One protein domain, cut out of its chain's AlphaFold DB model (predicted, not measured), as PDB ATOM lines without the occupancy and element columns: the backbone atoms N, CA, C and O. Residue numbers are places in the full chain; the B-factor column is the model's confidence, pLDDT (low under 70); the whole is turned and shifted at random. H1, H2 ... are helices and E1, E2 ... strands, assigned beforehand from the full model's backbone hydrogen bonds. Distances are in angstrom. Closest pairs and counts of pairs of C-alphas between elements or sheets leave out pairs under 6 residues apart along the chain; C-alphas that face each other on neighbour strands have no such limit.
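AT A GLANCE: This is residues 60 to 198 of the 210 residues of an uncharacterized protein of Bacteroidales bacterium (UniProt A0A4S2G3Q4). A twisted sheet of six strands has the helices H1 and H3 packed over one face, in two layers; residues 154 to 159, in the loop before E4, stick out. Here 139 residues are printed, with three named helices and six named strands in the order H1 H2 E1 E2 E3 H3 E4 E5 E6. The antiparallel sheet, in the order E1 E2 E3 E6 E5 E4, holds two meanders, E1 E2 E3 and E4 E5 E6, each strand the antiparallel neighbour of the one before. The class is mixed, helices and strands; the whole is compact, with a radius of gyration of the C-alphas of 14.9 A and spans of 45 by 35 by 26 A.

HOW THE PARTS SIT: Start at H1, residues 61 to 74, on the sheet at a height of 8.7 A and along E6, residues 188 to 197, at 1 degrees on the local plane. H2, residues 80 to 83, is over E2, residues 107 to 114; their closest C-alphas, Ser 80 and Val 112, are 5.4 A apart. E1, residues 85 to 90, forms a hairpin with E2, with N 87 and O 108 2.9 A apart, within hydrogen-bond range; E2 forms one with E3, residues 117 to 122, with N 111 and O 119 at 2.8 A. H3, residues 130 to 140, is over E5, residues 173 to 182, at a height of 10.4 A. H1, with residues 61 to 66 alone, touches H3 at a steep tilt of 52 degrees; the closest C-alphas, Ala 62 and Leu 137, are 5.7 A apart. E4, residues 162 to 168, forms a hairpin with E5, with N 165 and O 176 at 3.0 A, and E5 one with E6, with N 177 and O 193 at 2.8 A. E6 neighbours E3, with N 120 and O 194 at 2.8 A. Every O i to N i+4 pair is within range in H1 and H3; H2 is too short for one.

IN THESE COORDINATES: Find C-alpha 61 at (210.902, 220.131, 373.882); H1 runs 20.1 A from there. E5 spans 29.1 A, and E6 29.4 A, to C-alpha 197 at (212.071, 213.439, 388.992).

THE WHOLE: The farthest C-alphas, Val 74 and Asn 185, are 45.5 A apart. The printed part has no cut; E1 to E2 and H3 to E4 are long links, and pLDDT is under 70 at residues 152 to 160.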
ATOM      1  N   ASP A  60     211.630 218.609 369.421       93.62
ATOM      2  CA  ASP A  60     210.616 219.383 370.132       93.62
ATOM      3  C   ASP A  60     210.722 219.146 371.648       93.62
ATOM      4  O   ASP A  60     210.771 218.002 372.131       93.62
ATOM      5  N   ILE A  61     210.743 220.229 372.426       96.50
ATOM      6  CA  ILE A  61     210.902 220.131 373.882       96.50
ATOM      7  C   ILE A  61     209.690 219.506 374.573       96.50
ATOM      8  O   ILE A  61     209.863 218.771 375.543       96.50
ATOM      9  N   ALA A  62     208.472 219.746 374.087       96.94
ATOM     10  CA  ALA A  62     207.268 219.183 374.684       96.94
ATOM     11  C   ALA A  62     207.186 217.669 374.456       96.94
ATOM     12  O   ALA A  62     206.781 216.935 375.355       96.94
ATOM     13  N   MET A  63     207.616 217.178 373.291       95.50
ATOM     14  CA  MET A  63     207.770 215.750 373.014       95.50
ATOM     15  C   MET A  63     208.837 215.131 373.915       95.50
ATOM     16  O   MET A  63     208.585 214.082 374.506       95.50
ATOM     17  N   THR A  64     209.980 215.804 374.079       95.38
ATOM     18  CA  THR A  64     211.065 215.357 374.968       95.38
ATOM     19  C   THR A  64     210.574 215.230 376.413       95.38
ATOM     20  O   THR A  64     210.650 214.158 377.015       95.38
ATOM     21  N   VAL A  65     209.981 216.300 376.950       97.44
ATOM     22  CA  VAL A  65     209.428 216.347 378.310       97.44
ATOM     23  C   VAL A  65     208.311 215.320 378.494       97.44
ATOM     24  O   VAL A  65     208.276 214.635 379.513       97.44
ATOM     25  N   ARG A  66     207.412 215.150 377.516       96.81
ATOM     26  CA  ARG A  66     206.343 214.146 377.601       96.81
ATOM     27  C   ARG A  66     206.898 212.721 377.621       96.81
ATOM     28  O   ARG A  66     206.441 211.936 378.444       96.81
ATOM     29  N   SER A  67     207.886 212.407 376.782       95.88
ATOM     30  CA  SER A  67     208.534 211.086 376.771       95.88
ATOM     31  C   SER A  67     209.151 210.755 378.131       95.88
ATOM     32  O   SER A  67     208.915 209.678 378.673       95.88
ATOM     33  N   ILE A  68     209.871 211.711 378.729       97.31
ATOM     34  CA  ILE A  68     210.471 211.552 380.061       97.31
ATOM     35  C   ILE A  68     209.389 211.402 381.137       97.31
ATOM     36  O   ILE A  68     209.493 210.528 381.998       97.31
ATOM     37  N   ALA A  69     208.336 212.227 381.094       97.69
ATOM     38  CA  ALA A  69     207.221 212.123 382.033       97.69
ATOM     39  C   ALA A  69     206.569 210.739 381.967       97.69
ATOM     40  O   ALA A  69     206.304 210.139 383.005       97.69
ATOM     41  N   ASP A  70     206.334 210.217 380.764       96.69
ATOM     42  CA  ASP A  70     205.710 208.911 380.569       96.69
ATOM     43  C   ASP A  70     206.601 207.773 381.081       96.69
ATOM     44  O   ASP A  70     206.101 206.910 381.805       96.69
ATOM     45  N   ALA A  71     207.911 207.815 380.811       96.69
ATOM     46  CA  ALA A  71     208.875 206.864 381.370       96.69
ATOM     47  C   ALA A  71     208.847 206.869 382.911       96.69
ATOM     48  O   ALA A  71     208.720 205.817 383.545       96.69
ATOM     49  N   ILE A  72     208.854 208.060 383.526       97.25
ATOM     50  CA  ILE A  72     208.753 208.221 384.985       97.25
ATOM     51  C   ILE A  72     207.433 207.639 385.516       97.25
ATOM     52  O   ILE A  72     207.450 206.870 386.479       97.25
ATOM     53  N   ARG A  73     206.296 207.935 384.871       95.69
ATOM     54  CA  ARG A  73     204.964 207.446 385.278       95.69
ATOM     55  C   ARG A  73     204.863 205.928 385.300       95.69
ATOM     56  O   ARG A  73     204.231 205.367 386.194       95.69
ATOM     57  N   VAL A  74     205.457 205.256 384.314       96.19
ATOM     58  CA  VAL A  74     205.420 203.788 384.220       96.19
ATOM     59  C   VAL A  74     206.539 203.109 385.017       96.19
ATOM     60  O   VAL A  74     206.580 201.880 385.086       96.19
ATOM     61  N   GLY A  75     207.423 203.886 385.651       95.12
ATOM     62  CA  GLY A  75     208.567 203.381 386.410       95.12
ATOM     63  C   GLY A  75     209.670 202.783 385.532       95.12
ATOM     64  O   GLY A  75     210.435 201.938 386.004       95.12
ATOM     65  N   GLU A  76     209.736 203.187 384.263       95.75
ATOM     66  CA  GLU A  76     210.832 202.840 383.363       95.75
ATOM     67  C   GLU A  76     212.098 203.610 383.776       95.75
ATOM     68  O   GLU A  76     212.034 204.819 384.010       95.75
ATOM     69  N   PRO A  77     213.256 202.938 383.929       95.50
ATOM     70  CA  PRO A  77     214.491 203.622 384.280       95.50
ATOM     71  C   PRO A  77     214.962 204.506 383.124       95.50
ATOM     72  O   PRO A  77     215.114 204.025 382.006       95.50
ATOM     73  N   LEU A  78     215.272 205.766 383.422       95.50
ATOM     74  CA  LEU A  78     215.845 206.694 382.449       95.50
ATOM     75  C   LEU A  78     217.248 206.224 382.031       95.50
ATOM     76  O   LEU A  78     218.090 205.919 382.887       95.50
ATOM     77  N   ASP A  79     217.476 206.148 380.720       92.06
ATOM     78  CA  ASP A  79     218.734 205.721 380.101       92.06
ATOM     79  C   ASP A  79     219.444 206.921 379.459       92.06
ATOM     80  O   ASP A  79     218.905 207.586 378.572       92.06
ATOM     81  N   SER A  80     220.678 207.189 379.889       91.44
ATOM     82  CA  SER A  80     221.510 208.256 379.328       91.44
ATOM     83  C   SER A  80     221.853 208.033 377.857       91.44
ATOM     84  O   SER A  80     222.086 208.988 377.130       91.44
ATOM     85  N   THR A  81     221.854 206.793 377.369       91.06
ATOM     86  CA  THR A  81     222.103 206.518 375.947       91.06
ATOM     87  C   THR A  81     220.948 206.934 375.038       91.06
ATOM     88  O   THR A  81     221.156 207.067 373.831       91.06
ATOM     89  N   GLU A  82     219.757 207.152 375.603       88.00
ATOM     90  CA  GLU A  82     218.558 207.568 374.872       88.00
ATOM     91  C   GLU A  82     218.252 209.054 375.060       88.00
ATOM     92  O   GLU A  82     217.878 209.727 374.100       88.00
ATOM     93  N   TYR A  83     218.410 209.563 376.286       89.81
ATOM     94  CA  TYR A  83     217.976 210.913 376.644       89.81
ATOM     95  C   TYR A  83     219.113 211.937 376.761       89.81
ATOM     96  O   TYR A  83     218.810 213.127 376.685       89.81
ATOM     97  N   ASP A  84     220.388 211.540 376.912       93.50
ATOM     98  CA  ASP A  84     221.478 212.526 377.007       93.50
ATOM     99  C   ASP A  84     221.810 213.099 375.634       93.50
ATOM    100  O   ASP A  84     222.271 212.389 374.734       93.50
ATOM    101  N   PHE A  85     221.651 214.413 375.486       94.00
ATOM    102  CA  PHE A  85     222.135 215.116 374.306       94.00
ATOM    103  C   PHE A  85     222.334 216.612 374.545       94.00
ATOM    104  O   PHE A  85     221.732 217.232 375.420       94.00
ATOM    105  N   GLU A  86     223.161 217.201 373.686       95.62
ATOM    106  CA  GLU A  86     223.333 218.642 373.542       95.62
ATOM    107  C   GLU A  86     222.881 219.045 372.136       95.62
ATOM    108  O   GLU A  86     223.296 218.439 371.144       95.62
ATOM    109  N   GLY A  87     222.014 220.050 372.032       94.25
ATOM    110  CA  GLY A  87     221.478 220.480 370.744       94.25
ATOM    111  C   GLY A  87     220.459 221.604 370.855       94.25
ATOM    112  O   GLY A  87     220.198 222.130 371.932       94.25
ATOM    113  N   VAL A  88     219.879 221.991 369.723       95.62
ATOM    114  CA  VAL A  88     218.793 222.975 369.711       95.62
ATOM    115  C   VAL A  88     217.476 222.257 369.970       95.62
ATOM    116  O   VAL A  88     217.163 221.274 369.300       95.62
ATOM    117  N   LEU A  89     216.713 222.769 370.930       95.88
ATOM    118  CA  LEU A  89     215.331 222.370 371.154       95.88
ATOM    119  C   LEU A  89     214.390 223.352 370.462       95.88
ATOM    120  O   LEU A  89     214.649 224.563 370.445       95.88
ATOM    121  N   THR A  90     213.299 222.825 369.916       95.31
ATOM    122  CA  THR A  90     212.283 223.606 369.210       95.31
ATOM    123  C   THR A  90     210.938 223.589 369.916       95.31
ATOM    124  O   THR A  90     210.689 222.792 370.826       95.31
ATOM    125  N   ASP A  91     210.058 224.471 369.458       91.69
ATOM    126  CA  ASP A  91     208.624 224.359 369.669       91.69
ATOM    127  C   ASP A  91     207.975 223.350 368.699       91.69
ATOM    128  O   ASP A  91     208.623 222.781 367.809       91.69
ATOM    129  N   GLY A  92     206.653 223.200 368.829       86.75
ATOM    130  CA  GLY A  92     205.847 222.298 368.003       86.75
ATOM    131  C   GLY A  92     205.707 222.710 366.541       86.75
ATOM    132  O   GLY A  92     204.957 222.060 365.811       86.75
ATOM    133  N   GLN A  93     206.340 223.803 366.116       90.06
ATOM    134  CA  GLN A  93     206.416 224.261 364.729       90.06
ATOM    135  C   GLN A  93     207.841 224.152 364.160       90.06
ATOM    136  O   GLN A  93     208.049 224.495 362.996       90.06
ATOM    137  N   GLY A  94     208.806 223.656 364.944       90.06
ATOM    138  CA  GLY A  94     210.205 223.520 364.541       90.06
ATOM    139  C   GLY A  94     211.026 224.804 364.698       90.06
ATOM    140  O   GLY A  94     212.170 224.845 364.253       90.06
ATOM    141  N   ALA A  95     210.482 225.852 365.326       92.25
ATOM    142  CA  ALA A  95     211.239 227.066 365.610       92.25
ATOM    143  C   ALA A  95     212.103 226.871 366.869       92.25
ATOM    144  O   ALA A  95     211.603 226.329 367.858       92.25
ATOM    145  N   PRO A  96     213.377 227.313 366.882       95.56
ATOM    146  CA  PRO A  96     214.193 227.298 368.093       95.56
ATOM    147  C   PRO A  96     213.495 228.011 369.252       95.56
ATOM    148  O   PRO A  96     212.928 229.085 369.067       95.56
ATOM    149  N   LEU A  97     213.585 227.444 370.458       96.06
ATOM    150  CA  LEU A  97     212.948 228.029 371.647       96.06
ATOM    151  C   LEU A  97     213.497 229.405 372.026       96.06
ATOM    152  O   LEU A  97     212.825 230.166 372.719       96.06
ATOM    153  N   TYR A  98     214.739 229.682 371.636       95.75
ATOM    154  CA  TYR A  98     215.366 230.980 371.806       95.75
ATOM    155  C   TYR A  98     216.539 231.155 370.840       95.75
ATOM    156  O   TYR A  98     217.069 230.191 370.278       95.75
ATOM    157  N   THR A  99     216.957 232.400 370.693       95.06
ATOM    158  CA  THR A  99     218.153 232.860 370.004       95.06
ATOM    159  C   THR A  99     219.125 233.418 371.039       95.06
ATOM    160  O   THR A  99     218.746 234.185 371.927       95.06
ATOM    161  N   ASP A 100     220.392 233.031 370.952       93.75
ATOM    162  CA  ASP A 100     221.429 233.521 371.848       93.75
ATOM    163  C   ASP A 100     221.786 234.998 371.589       93.75
ATOM    164  O   ASP A 100     221.362 235.632 370.618       93.75
ATOM    165  N   VAL A 101     222.622 235.567 372.458       91.94
ATOM    166  CA  VAL A 101     223.086 236.961 372.330       91.94
ATOM    167  C   VAL A 101     223.901 237.261 371.059       91.94
ATOM    168  O   VAL A 101     224.194 238.430 370.802       91.94
ATOM    169  N   GLN A 102     224.313 236.244 370.296       91.75
ATOM    170  CA  GLN A 102     225.008 236.376 369.010       91.75
ATOM    171  C   GLN A 102     224.060 236.236 367.810       91.75
ATOM    172  O   GLN A 102     224.497 236.416 366.672       91.75
ATOM    173  N   GLY A 103     222.773 235.959 368.037       92.00
ATOM    174  CA  GLY A 103     221.794 235.755 366.974       92.00
ATOM    175  C   GLY A 103     221.735 234.316 366.448       92.00
ATOM    176  O   GLY A 103     221.125 234.093 365.403       92.00
ATOM    177  N   ALA A 104     222.372 233.351 367.118       94.00
ATOM    178  CA  ALA A 104     222.337 231.939 366.740       94.00
ATOM    179  C   ALA A 104     221.243 231.174 367.512       94.00
ATOM    180  O   ALA A 104     220.908 231.563 368.630       94.00
ATOM    181  N   PRO A 105     220.689 230.073 366.964       95.94
ATOM    182  CA  PRO A 105     219.772 229.211 367.703       95.94
ATOM    183  C   PRO A 105     220.359 228.748 369.041       95.94
ATOM    184  O   PRO A 105     221.500 228.288 369.115       95.94
ATOM    185  N   GLY A 106     219.564 228.870 370.096       94.88
ATOM    186  CA  GLY A 106     219.958 228.557 371.458       94.88
ATOM    187  C   GLY A 106     220.199 227.068 371.705       94.88
ATOM    188  O   GLY A 106     219.402 226.220 371.300       94.88
ATOM    189  N   ILE A 107     221.291 226.752 372.405       95.94
ATOM    190  CA  ILE A 107     221.687 225.375 372.723       95.94
ATOM    191  C   ILE A 107     221.169 224.968 374.098       95.94
ATOM    192  O   ILE A 107     221.299 225.698 375.085       95.94
ATOM    193  N   TRP A 108     220.639 223.757 374.151       97.38
ATOM    194  CA  TRP A 108     220.161 223.079 375.338       97.38
ATOM    195  C   TRP A 108     220.994 221.837 375.611       97.38
ATOM    196  O   TRP A 108     221.525 221.213 374.694       97.38
ATOM    197  N   VAL A 109     221.055 221.467 376.883       97.44
ATOM    198  CA  VAL A 109     221.579 220.178 377.324       97.44
ATOM    199  C   VAL A 109     220.489 219.445 378.081       97.44
ATOM    200  O   VAL A 109     219.872 220.017 378.985       97.44
ATOM    201  N   VAL A 110     220.275 218.189 377.700       97.00
ATOM    202  CA  VAL A 110     219.496 217.202 378.439       97.00
ATOM    203  C   VAL A 110     220.489 216.243 379.087       97.00
ATOM    204  O   VAL A 110     221.246 215.580 378.385       97.00
ATOM    205  N   ASP A 111     220.498 216.211 380.419       97.38
ATOM    206  CA  ASP A 111     221.395 215.392 381.238       97.38
ATOM    207  C   ASP A 111     220.556 214.446 382.127       97.38
ATOM    208  O   ASP A 111     219.830 214.904 383.020       97.38
ATOM    209  N   VAL A 112     220.669 213.132 381.931       96.88
ATOM    210  CA  VAL A 112     220.174 212.077 382.829       96.88
ATOM    211  C   VAL A 112     221.157 211.936 383.987       96.88
ATOM    212  O   VAL A 112     222.265 211.418 383.852       96.88
ATOM    213  N   LEU A 113     220.745 212.387 385.170       95.62
ATOM    214  CA  LEU A 113     221.578 212.327 386.373       95.62
ATOM    215  C   LEU A 113     221.620 210.911 386.957       95.62
ATOM    216  O   LEU A 113     222.655 210.447 387.439       95.62
ATOM    217  N   ASP A 114     220.474 210.235 386.929       94.56
ATOM    218  CA  ASP A 114     220.308 208.842 387.319       94.56
ATOM    219  C   ASP A 114     219.013 208.270 386.712       94.56
ATOM    220  O   ASP A 114     218.312 208.932 385.952       94.56
ATOM    221  N   LYS A 115     218.657 207.036 387.087       95.75
ATOM    222  CA  LYS A 115     217.491 206.304 386.557       95.75
ATOM    223  C   LYS A 115     216.137 206.993 386.764       95.75
ATOM    224  O   LYS A 115     215.138 206.480 386.269       95.75
ATOM    225  N   LYS A 116     216.077 208.057 387.558       95.50
ATOM    226  CA  LYS A 116     214.854 208.734 387.988       95.50
ATOM    227  C   LYS A 116     214.894 210.240 387.781       95.50
ATOM    228  O   LYS A 116     213.866 210.873 387.989       95.50
ATOM    229  N   ASN A 117     216.051 210.807 387.445       95.81
ATOM    230  CA  ASN A 117     216.285 212.244 387.464       95.81
ATOM    231  C   ASN A 117     216.896 212.713 386.144       95.81
ATOM    232  O   ASN A 117     217.948 212.221 385.737       95.81
ATOM    233  N   VAL A 118     216.271 213.716 385.528       97.44
ATOM    234  CA  VAL A 118     216.768 214.401 384.327       97.44
ATOM    235  C   VAL A 118     216.748 215.907 384.540       97.44
ATOM    236  O   VAL A 118     215.832 216.444 385.168       97.44
ATOM    237  N   THR A 119     217.744 216.589 383.983       98.00
ATOM    238  CA  THR A 119     217.775 218.048 383.875       98.00
ATOM    239  C   THR A 119     217.828 218.482 382.419       98.00
ATOM    240  O   THR A 119     218.578 217.911 381.637       98.00
ATOM    241  N   ILE A 120     217.060 219.510 382.069       98.25
ATOM    242  CA  ILE A 120     217.039 220.146 380.750       98.25
ATOM    243  C   ILE A 120     217.347 221.625 380.967       98.25
ATOM    244  O   ILE A 120     216.623 222.299 381.696       98.25
ATOM    245  N   ARG A 121     218.420 222.150 380.376       97.75
ATOM    246  CA  ARG A 121     218.861 223.532 380.638       97.75
ATOM    247  C   ARG A 121     219.396 224.220 379.399       97.75
ATOM    248  O   ARG A 121     220.100 223.593 378.607       97.75
ATOM    249  N   ASN A 122     219.113 225.512 379.254       96.88
ATOM    250  CA  ASN A 122     219.764 226.314 378.225       96.88
ATOM    251  C   ASN A 122     221.204 226.638 378.645       96.88
ATOM    252  O   ASN A 122     221.483 226.945 379.805       96.88
ATOM    253  N   LEU A 123     222.135 226.561 377.695       94.88
ATOM    254  CA  LEU A 123     223.554 226.819 377.951       94.88
ATOM    255  C   LEU A 123     223.906 228.300 377.921       94.88
ATOM    256  O   LEU A 123     224.822 228.740 378.619       94.88
ATOM    257  N   PHE A 124     223.199 229.058 377.090       94.25
ATOM    258  CA  PHE A 124     223.525 230.448 376.809       94.25
ATOM    259  C   PHE A 124     222.341 231.359 377.098       94.25
ATOM    260  O   PHE A 124     221.185 230.979 376.916       94.25
ATOM    261  N   LEU A 125     222.664 232.584 377.501       95.06
ATOM    262  CA  LEU A 125     221.706 233.677 377.593       95.06
ATOM    263  C   LEU A 125     221.205 234.053 376.198       95.06
ATOM    264  O   LEU A 125     221.928 233.925 375.206       95.06
ATOM    265  N   GLY A 126     219.985 234.566 376.145       93.75
ATOM    266  CA  GLY A 126     219.337 234.948 374.904       93.75
ATOM    267  C   GLY A 126     217.950 235.516 375.150       93.75
ATOM    268  O   GLY A 126     217.648 235.968 376.255       93.75
ATOM    269  N   ASP A 127     217.112 235.465 374.125       94.25
ATOM    270  CA  ASP A 127     215.737 235.978 374.139       94.25
ATOM    271  C   ASP A 127     214.691 234.963 374.640       94.25
ATOM    272  O   ASP A 127     213.498 235.133 374.393       94.25
ATOM    273  N   LEU A 128     215.126 233.924 375.363       96.69
ATOM    274  CA  LEU A 128     214.240 232.907 375.927       96.69
ATOM    275  C   LEU A 128     213.146 233.570 376.774       96.69
ATOM    276  O   LEU A 128     213.431 234.439 377.598       96.69
ATOM    277  N   LEU A 129     211.906 233.108 376.602       96.69
ATOM    278  CA  LEU A 129     210.734 233.538 377.364       96.69
ATOM    279  C   LEU A 129     210.309 232.407 378.320       96.69
ATOM    280  O   LEU A 129     209.555 231.520 377.915       96.69
ATOM    281  N   PRO A 130     210.782 232.387 379.585       96.25
ATOM    282  CA  PRO A 130     210.611 231.228 380.462       96.25
ATOM    283  C   PRO A 130     209.152 230.939 380.804       96.25
ATOM    284  O   PRO A 130     208.751 229.784 380.781       96.25
ATOM    285  N   ASN A 131     208.348 231.977 381.049       95.88
ATOM    286  CA  ASN A 131     206.937 231.823 381.417       95.88
ATOM    287  C   ASN A 131     206.094 231.267 380.259       95.88
ATOM    288  O   ASN A 131     205.163 230.494 380.479       95.88
ATOM    289  N   ASP A 132     206.424 231.645 379.020       96.81
ATOM    290  CA  ASP A 132     205.743 231.128 377.831       96.81
ATOM    291  C   ASP A 132     206.114 229.658 377.606       96.81
ATOM    292  O   ASP A 132     205.244 228.832 377.319       96.81
ATOM    293  N   LEU A 133     207.392 229.310 377.805       97.81
ATOM    294  CA  LEU A 133     207.860 227.929 377.745       97.81
ATOM    295  C   LEU A 133     207.255 227.066 378.864       97.81
ATOM    296  O   LEU A 133     206.818 225.947 378.604       97.81
ATOM    297  N   GLU A 134     207.183 227.581 380.091       97.69
ATOM    298  CA  GLU A 134     206.502 226.926 381.206       97.69
ATOM    299  C   GLU A 134     205.045 226.634 380.840       97.69
ATOM    300  O   GLU A 134     204.632 225.475 380.843       97.69
ATOM    301  N   ALA A 135     204.283 227.649 380.420       97.25
ATOM    302  CA  ALA A 135     202.886 227.481 380.029       97.25
ATOM    303  C   ALA A 135     202.712 226.451 378.899       97.25
ATOM    304  O   ALA A 135     201.804 225.613 378.953       97.25
ATOM    305  N   TYR A 136     203.597 226.475 377.901       97.25
ATOM    306  CA  TYR A 136     203.606 225.514 376.802       97.25
ATOM    307  C   TYR A 136     203.835 224.074 377.288       97.25
ATOM    308  O   TYR A 136     203.095 223.155 376.913       97.25
ATOM    309  N   LEU A 137     204.810 223.863 378.174       98.06
ATOM    310  CA  LEU A 137     205.109 222.545 378.730       98.06
ATOM    311  C   LEU A 137     203.995 222.040 379.650       98.06
ATOM    312  O   LEU A 137     203.604 220.876 379.535       98.06
ATOM    313  N   LEU A 138     203.414 222.903 380.487       98.00
ATOM    314  CA  LEU A 138     202.253 222.553 381.307       98.00
ATOM    315  C   LEU A 138     201.071 222.124 380.437       98.00
ATOM    316  O   LEU A 138     200.464 221.084 380.697       98.00
ATOM    317  N   GLN A 139     200.794 222.852 379.353       96.88
ATOM    318  CA  GLN A 139     199.757 222.470 378.397       96.88
ATOM    319  C   GLN A 139     200.045 221.099 377.772       96.88
ATOM    320  O   GLN A 139     199.135 220.275 377.644       96.88
ATOM    321  N   SER A 140     201.301 220.819 377.413       96.19
ATOM    322  CA  SER A 140     201.693 219.527 376.841       96.19
ATOM    323  C   SER A 140     201.496 218.357 377.813       96.19
ATOM    324  O   SER A 140     201.148 217.251 377.399       96.19
ATOM    325  N   LEU A 141     201.639 218.587 379.114       97.19
ATOM    326  CA  LEU A 141     201.429 217.569 380.142       97.19
ATOM    327  C   LEU A 141     199.999 217.568 380.703       97.19
ATOM    328  O   LEU A 141     199.700 216.771 381.588       97.19
ATOM    329  N   ASN A 142     199.114 218.423 380.175       97.06
ATOM    330  CA  ASN A 142     197.759 218.644 380.684       97.06
ATOM    331  C   ASN A 142     197.737 219.052 382.173       97.06
ATOM    332  O   ASN A 142     196.845 218.671 382.934       97.06
ATOM    333  N   LEU A 143     198.734 219.838 382.580       97.12
ATOM    334  CA  LEU A 143     198.865 220.397 383.918       97.12
ATOM    335  C   LEU A 143     198.239 221.788 383.985       97.12
ATOM    336  O   LEU A 143     198.049 222.488 382.992       97.12
ATOM    337  N   THR A 144     197.890 222.174 385.202       95.44
ATOM    338  CA  THR A 144     197.261 223.455 385.543       95.44
ATOM    339  C   THR A 144     197.772 223.899 386.906       95.44
ATOM    340  O   THR A 144     198.379 223.100 387.616       95.44
ATOM    341  N   GLU A 145     197.439 225.117 387.329       92.19
ATOM    342  CA  GLU A 145     197.783 225.638 388.661       92.19
ATOM    343  C   GLU A 145     197.359 224.737 389.831       92.19
ATOM    344  O   GLU A 145     198.000 224.746 390.876       92.19
ATOM    345  N   ASN A 146     196.333 223.898 389.666       93.69
ATOM    346  CA  ASN A 146     195.929 222.945 390.706       93.69
ATOM    347  C   ASN A 146     196.983 221.859 390.982       93.69
ATOM    348  O   ASN A 146     196.925 221.208 392.019       93.69
ATOM    349  N   HIS A 147     197.910 221.651 390.049       95.62
ATOM    350  CA  HIS A 147     199.020 220.712 390.177       95.62
ATOM    351  C   HIS A 147     200.263 221.369 390.788       95.62
ATOM    352  O   HIS A 147     201.247 220.683 391.061       95.62
ATOM    353  N   ARG A 148     200.247 222.696 390.981       94.19
ATOM    354  CA  ARG A 148     201.365 223.438 391.559       94.19
ATOM    355  C   ARG A 148     201.511 223.069 393.031       94.19
ATOM    356  O   ARG A 148     200.557 223.155 393.806       94.19
ATOM    357  N   ILE A 149     202.716 222.681 393.426       90.12
ATOM    358  CA  ILE A 149     203.040 222.331 394.809       90.12
ATOM    359  C   ILE A 149     203.568 223.574 395.512       90.12
ATOM    360  O   ILE A 149     204.370 224.327 394.958       90.12
ATOM    361  N   GLN A 150     203.145 223.780 396.761       81.12
ATOM    362  CA  GLN A 150     203.771 224.788 397.600       81.12
ATOM    363  C   GLN A 150     205.194 224.340 397.938       81.12
ATOM    364  O   GLN A 150     205.414 223.349 398.637       81.12
ATOM    365  N   PHE A 151     206.158 225.079 397.407       72.31
ATOM    366  CA  PHE A 151     207.569 224.811 397.584       72.31
ATOM    367  C   PHE A 151     208.151 225.868 398.519       72.31
ATOM    368  O   PHE A 151     208.250 227.038 398.157       72.31
ATOM    369  N   ASN A 152     208.483 225.454 399.740       64.81
ATOM    370  CA  ASN A 152     209.127 226.304 400.732       64.81
ATOM    371  C   ASN A 152     210.588 225.852 400.812       64.81
ATOM    372  O   ASN A 152     210.941 224.958 401.583       64.81
ATOM    373  N   LEU A 153     211.445 226.426 399.972       62.28
ATOM    374  CA  LEU A 153     212.886 226.261 400.126       62.28
ATOM    375  C   LEU A 153     213.301 226.946 401.428       62.28
ATOM    376  O   LEU A 153     212.932 228.091 401.661       62.28
ATOM    377  N   HIS A 154     214.017 226.244 402.310       52.19
ATOM    378  CA  HIS A 154     214.529 226.876 403.529       52.19
ATOM    379  C   HIS A 154     216.052 226.940 403.635       52.19
ATOM    380  O   HIS A 154     216.524 227.666 404.499       52.19
ATOM    381  N   GLU A 155     216.856 226.253 402.808       48.50
ATOM    382  CA  GLU A 155     218.314 226.218 403.075       48.50
ATOM    383  C   GLU A 155     219.271 226.099 401.863       48.50
ATOM    384  O   GLU A 155     220.480 226.078 402.089       48.50
ATOM    385  N   ALA A 156     218.824 226.032 400.597       47.91
ATOM    386  CA  ALA A 156     219.726 225.632 399.491       47.91
ATOM    387  C   ALA A 156     219.772 226.530 398.239       47.91
ATOM    388  O   ALA A 156     220.606 226.290 397.365       47.91
ATOM    389  N   VAL A 157     218.931 227.557 398.137       55.44
ATOM    390  CA  VAL A 157     218.943 228.518 397.024       55.44
ATOM    391  C   VAL A 157     218.786 229.905 397.637       55.44
ATOM    392  O   VAL A 157     218.064 230.052 398.619       55.44
ATOM    393  N   ASP A 158     219.511 230.908 397.139       58.22
ATOM    394  CA  ASP A 158     219.229 232.288 397.536       58.22
ATOM    395  C   ASP A 158     217.867 232.657 396.945       58.22
ATOM    396  O   ASP A 158     217.748 232.903 395.741       58.22
ATOM    397  N   ASP A 159     216.835 232.626 397.790       56.56
ATOM    398  CA  ASP A 159     215.437 232.889 397.432       56.56
ATOM    399  C   ASP A 159     215.240 234.262 396.755       56.56
ATOM    400  O   ASP A 159     214.185 234.521 396.179       56.56
ATOM    401  N   ASN A 160     216.238 235.156 396.800       59.97
ATOM    402  CA  ASN A 160     216.176 236.460 396.139       59.97
ATOM    403  C   ASN A 160     216.658 236.448 394.677       59.97
ATOM    404  O   ASN A 160     216.420 237.427 393.971       59.97
ATOM    405  N   GLU A 161     217.339 235.391 394.218       75.62
ATOM    406  CA  GLU A 161     217.988 235.353 392.892       75.62
ATOM    407  C   GLU A 161     217.434 234.275 391.947       75.62
ATOM    408  O   GLU A 161     217.702 234.316 390.744       75.62
ATOM    409  N   THR A 162     216.673 233.303 392.461       86.06
ATOM    410  CA  THR A 162     216.112 232.205 391.658       86.06
ATOM    411  C   THR A 162     214.609 232.092 391.867       86.06
ATOM    412  O   THR A 162     214.160 231.889 392.991       86.06
ATOM    413  N   ASP A 163     213.843 232.153 390.780       89.38
ATOM    414  CA  ASP A 163     212.424 231.801 390.799       89.38
ATOM    415  C   ASP A 163     212.273 230.287 390.616       89.38
ATOM    416  O   ASP A 163     212.885 229.702 389.717       89.38
ATOM    417  N   ILE A 164     211.508 229.646 391.501       90.56
ATOM    418  CA  ILE A 164     211.324 228.196 391.506       90.56
ATOM    419  C   ILE A 164     209.845 227.855 391.557       90.56
ATOM    420  O   ILE A 164     209.124 228.224 392.488       90.56
ATOM    421  N   VAL A 165     209.418 227.051 390.587       92.69
ATOM    422  CA  VAL A 165     208.054 226.538 390.504       92.69
ATOM    423  C   VAL A 165     208.078 225.024 390.346       92.69
ATOM    424  O   VAL A 165     208.896 224.482 389.609       92.69
ATOM    425  N   VAL A 166     207.191 224.328 391.060       94.44
ATOM    426  CA  VAL A 166     207.107 222.863 391.066       94.44
ATOM    427  C   VAL A 166     205.675 222.422 390.787       94.44
ATOM    428  O   VAL A 166     204.740 222.926 391.407       94.44
ATOM    429  N   TYR A 167     205.524 221.429 389.915       96.44
ATOM    430  CA  TYR A 167     204.260 220.783 389.576       96.44
ATOM    431  C   TYR A 167     204.331 219.269 389.811       96.44
ATOM    432  O   TYR A 167     205.336 218.636 389.485       96.44
ATOM    433  N   ASP A 168     203.258 218.692 390.352       95.56
ATOM    434  CA  ASP A 168     203.019 217.242 390.375       95.56
ATOM    435  C   ASP A 168     202.363 216.816 389.054       95.56
ATOM    436  O   ASP A 168     201.315 217.353 388.689       95.56
ATOM    437  N   PHE A 169     202.957 215.871 388.325       95.94
ATOM    438  CA  PHE A 169     202.399 215.382 387.059       95.94
ATOM    439  C   PHE A 169     201.793 213.975 387.125       95.94
ATOM    440  O   PHE A 169     201.621 213.350 386.071       95.94
ATOM    441  N   ASP A 170     201.439 213.525 388.334       91.19
ATOM    442  CA  ASP A 170     200.901 212.201 388.662       91.19
ATOM    443  C   ASP A 170     201.899 211.088 388.332       91.19
ATOM    444  O   ASP A 170     201.884 210.518 387.244       91.19
ATOM    445  N   GLY A 171     202.813 210.817 389.270       90.88
ATOM    446  CA  GLY A 171     203.896 209.832 389.128       90.88
ATOM    447  C   GLY A 171     205.304 210.436 389.144       90.88
ATOM    448  O   GLY A 171     206.283 209.695 389.199       90.88
ATOM    449  N   GLY A 172     205.409 211.765 389.151       95.81
ATOM    450  CA  GLY A 172     206.666 212.493 389.279       95.81
ATOM    451  C   GLY A 172     206.461 214.004 389.384       95.81
ATOM    452  O   GLY A 172     205.335 214.497 389.455       95.81
ATOM    453  N   TYR A 173     207.570 214.734 389.392       96.50
ATOM    454  CA  TYR A 173     207.635 216.166 389.651       96.50
ATOM    455  C   TYR A 173     208.359 216.890 388.526       96.50
ATOM    456  O   TYR A 173     209.434 216.461 388.103       96.50
ATOM    457  N   LEU A 174     207.781 217.999 388.073       97.31
ATOM    458  CA  LEU A 174     208.368 218.924 387.110       97.31
ATOM    459  C   LEU A 174     208.707 220.222 387.839       97.31
ATOM    460  O   LEU A 174     207.818 220.880 388.378       97.31
ATOM    461  N   ARG A 175     209.986 220.589 387.868       95.50
ATOM    462  CA  ARG A 175     210.478 221.808 388.513       95.50
ATOM    463  C   ARG A 175     211.120 222.732 387.491       95.50
ATOM    464  O   ARG A 175     211.971 222.293 386.728       95.50
ATOM    465  N   PHE A 176     210.751 224.003 387.534       96.00
ATOM    466  CA  PHE A 176     211.391 225.090 386.804       96.00
ATOM    467  C   PHE A 176     212.244 225.893 387.781       96.00
ATOM    468  O   PHE A 176     211.766 226.260 388.851       96.00
ATOM    469  N   GLU A 177     213.498 226.149 387.425       94.31
ATOM    470  CA  GLU A 177     214.387 227.078 388.120       94.31
ATOM    471  C   GLU A 177     214.845 228.149 387.130       94.31
ATOM    472  O   GLU A 177     215.543 227.839 386.160       94.31
ATOM    473  N   ILE A 178     214.459 229.401 387.366       94.31
ATOM    474  CA  ILE A 178     214.782 230.538 386.502       94.31
ATOM    475  C   ILE A 178     215.723 231.471 387.250       94.31
ATOM    476  O   ILE A 178     215.427 231.927 388.353       94.31
ATOM    477  N   ARG A 179     216.857 231.785 386.625       92.62
ATOM    478  CA  ARG A 179     217.842 232.742 387.135       92.62
ATOM    479  C   ARG A 179     218.096 233.829 386.111       92.62
ATOM    480  O   ARG A 179     218.260 233.540 384.927       92.62
ATOM    481  N   ALA A 180     218.188 235.069 386.572       90.94
ATOM    482  CA  ALA A 180     218.693 236.153 385.746       90.94
ATOM    483  C   ALA A 180     220.215 236.022 385.596       90.94
ATOM    484  O   ALA A 180     220.937 235.785 386.565       90.94
ATOM    485  N   GLY A 181     220.714 236.175 384.373       88.31
ATOM    486  CA  GLY A 181     222.140 236.230 384.078       88.31
ATOM    487  C   GLY A 181     222.478 237.441 383.221       88.31
ATOM    488  O   GLY A 181     221.646 237.940 382.468       88.31
ATOM    489  N   MET A 182     223.725 237.903 383.313       90.00
ATOM    490  CA  MET A 182     224.235 239.014 382.512       90.00
ATOM    491  C   MET A 182     225.334 238.522 381.571       90.00
ATOM    492  O   MET A 182     226.358 237.993 382.007       90.00
ATOM    493  N   ALA A 183     225.125 238.697 380.270       84.06
ATOM    494  CA  ALA A 183     226.092 238.348 379.243       84.06
ATOM    495  C   ALA A 183     227.263 239.353 379.217       84.06
ATOM    496  O   ALA A 183     227.112 240.497 379.656       84.06
ATOM    497  N   PRO A 184     228.434 238.993 378.648       80.81
ATOM    498  CA  PRO A 184     229.597 239.889 378.586       80.81
ATOM    499  C   PRO A 184     229.355 241.216 377.852       80.81
ATOM    500  O   PRO A 184     230.076 242.187 378.072       80.81
ATOM    501  N   ASN A 185     228.355 241.264 376.971       82.75
ATOM    502  CA  ASN A 185     227.928 242.471 376.259       82.75
ATOM    503  C   ASN A 185     226.971 243.362 377.083       82.75
ATOM    504  O   ASN A 185     226.521 244.388 376.579       82.75
ATOM    505  N   GLY A 186     226.669 242.985 378.331       85.56
ATOM    506  CA  GLY A 186     225.777 243.706 379.237       85.56
ATOM    507  C   GLY A 186     224.289 243.425 379.024       85.56
ATOM    508  O   GLY A 186     223.473 244.063 379.686       85.56
ATOM    509  N   LEU A 187     223.922 242.507 378.122       86.00
ATOM    510  CA  LEU A 187     222.534 242.075 377.967       86.00
ATOM    511  C   LEU A 187     222.155 241.102 379.081       86.00
ATOM    512  O   LEU A 187     222.895 240.166 379.383       86.00
ATOM    513  N   GLU A 188     220.994 241.333 379.675       89.00
ATOM    514  CA  GLU A 188     220.383 240.414 380.626       89.00
ATOM    515  C   GLU A 188     219.555 239.368 379.878       89.00
ATOM    516  O   GLU A 188     218.940 239.668 378.853       89.00
ATOM    517  N   GLY A 189     219.546 238.140 380.386       91.38
ATOM    518  CA  GLY A 189     218.702 237.069 379.875       91.38
ATOM    519  C   GLY A 189     218.472 235.991 380.934       91.38
ATOM    520  O   GLY A 189     219.155 235.980 381.963       91.38
ATOM    521  N   PRO A 190     217.521 235.076 380.709       94.75
ATOM    522  CA  PRO A 190     217.249 234.013 381.657       94.75
ATOM    523  C   PRO A 190     218.114 232.773 381.399       94.75
ATOM    524  O   PRO A 190     218.343 232.349 380.263       94.75
ATOM    525  N   LEU A 191     218.549 232.153 382.491       95.38
ATOM    526  CA  LEU A 191     218.960 230.757 382.538       95.38
ATOM    527  C   LEU A 191     217.820 229.968 383.176       95.38
ATOM    528  O   LEU A 191     217.480 230.188 384.336       95.38
ATOM    529  N   LEU A 192     217.238 229.067 382.401       97.06
ATOM    530  CA  LEU A 192     216.210 228.136 382.815       97.06
ATOM    531  C   LEU A 192     216.816 226.740 382.974       97.06
ATOM    532  O   LEU A 192     217.477 226.214 382.080       97.06
ATOM    533  N   THR A 193     216.534 226.116 384.111       97.12
ATOM    534  CA  THR A 193     216.740 224.685 384.331       97.12
ATOM    535  C   THR A 193     215.395 224.038 384.628       97.12
ATOM    536  O   THR A 193     214.698 224.432 385.557       97.12
ATOM    537  N   ILE A 194     215.035 223.038 383.836       98.00
ATOM    538  CA  ILE A 194     213.872 222.182 384.036       98.00
ATOM    539  C   ILE A 194     214.374 220.870 384.627       98.00
ATOM    540  O   ILE A 194     215.330 220.284 384.126       98.00
ATOM    541  N   ILE A 195     213.746 220.404 385.696       97.00
ATOM    542  CA  ILE A 195     214.152 219.204 386.421       97.00
ATOM    543  C   ILE A 195     212.946 218.288 386.523       97.00
ATOM    544  O   ILE A 195     211.877 218.708 386.968       97.00
ATOM    545  N   MET A 196     213.123 217.038 386.109       97.75
ATOM    546  CA  MET A 196     212.093 216.009 386.164       97.75
ATOM    547  C   MET A 196     212.562 214.875 387.063       97.75
ATOM    548  O   MET A 196     213.677 214.379 386.894       97.75
ATOM    549  N   SER A 197     211.726 214.483 388.025       96.38
ATOM    550  CA  SER A 197     212.071 213.439 388.992       96.38
ATOM    551  C   SER A 197     210.884 212.561 389.360       96.38
ATOM    552  O   SER A 197     209.770 213.059 389.491       96.38
ATOM    553  N   SER A 198     211.118 211.269 389.607       95.38
ATOM    554  CA  SER A 198     210.129 210.423 390.296       95.38
ATOM    555  C   SER A 198     210.059 210.694 391.805       95.38
ATOM    556  O   SER A 198     209.121 210.262 392.468       95.38
TER     557      SER A 198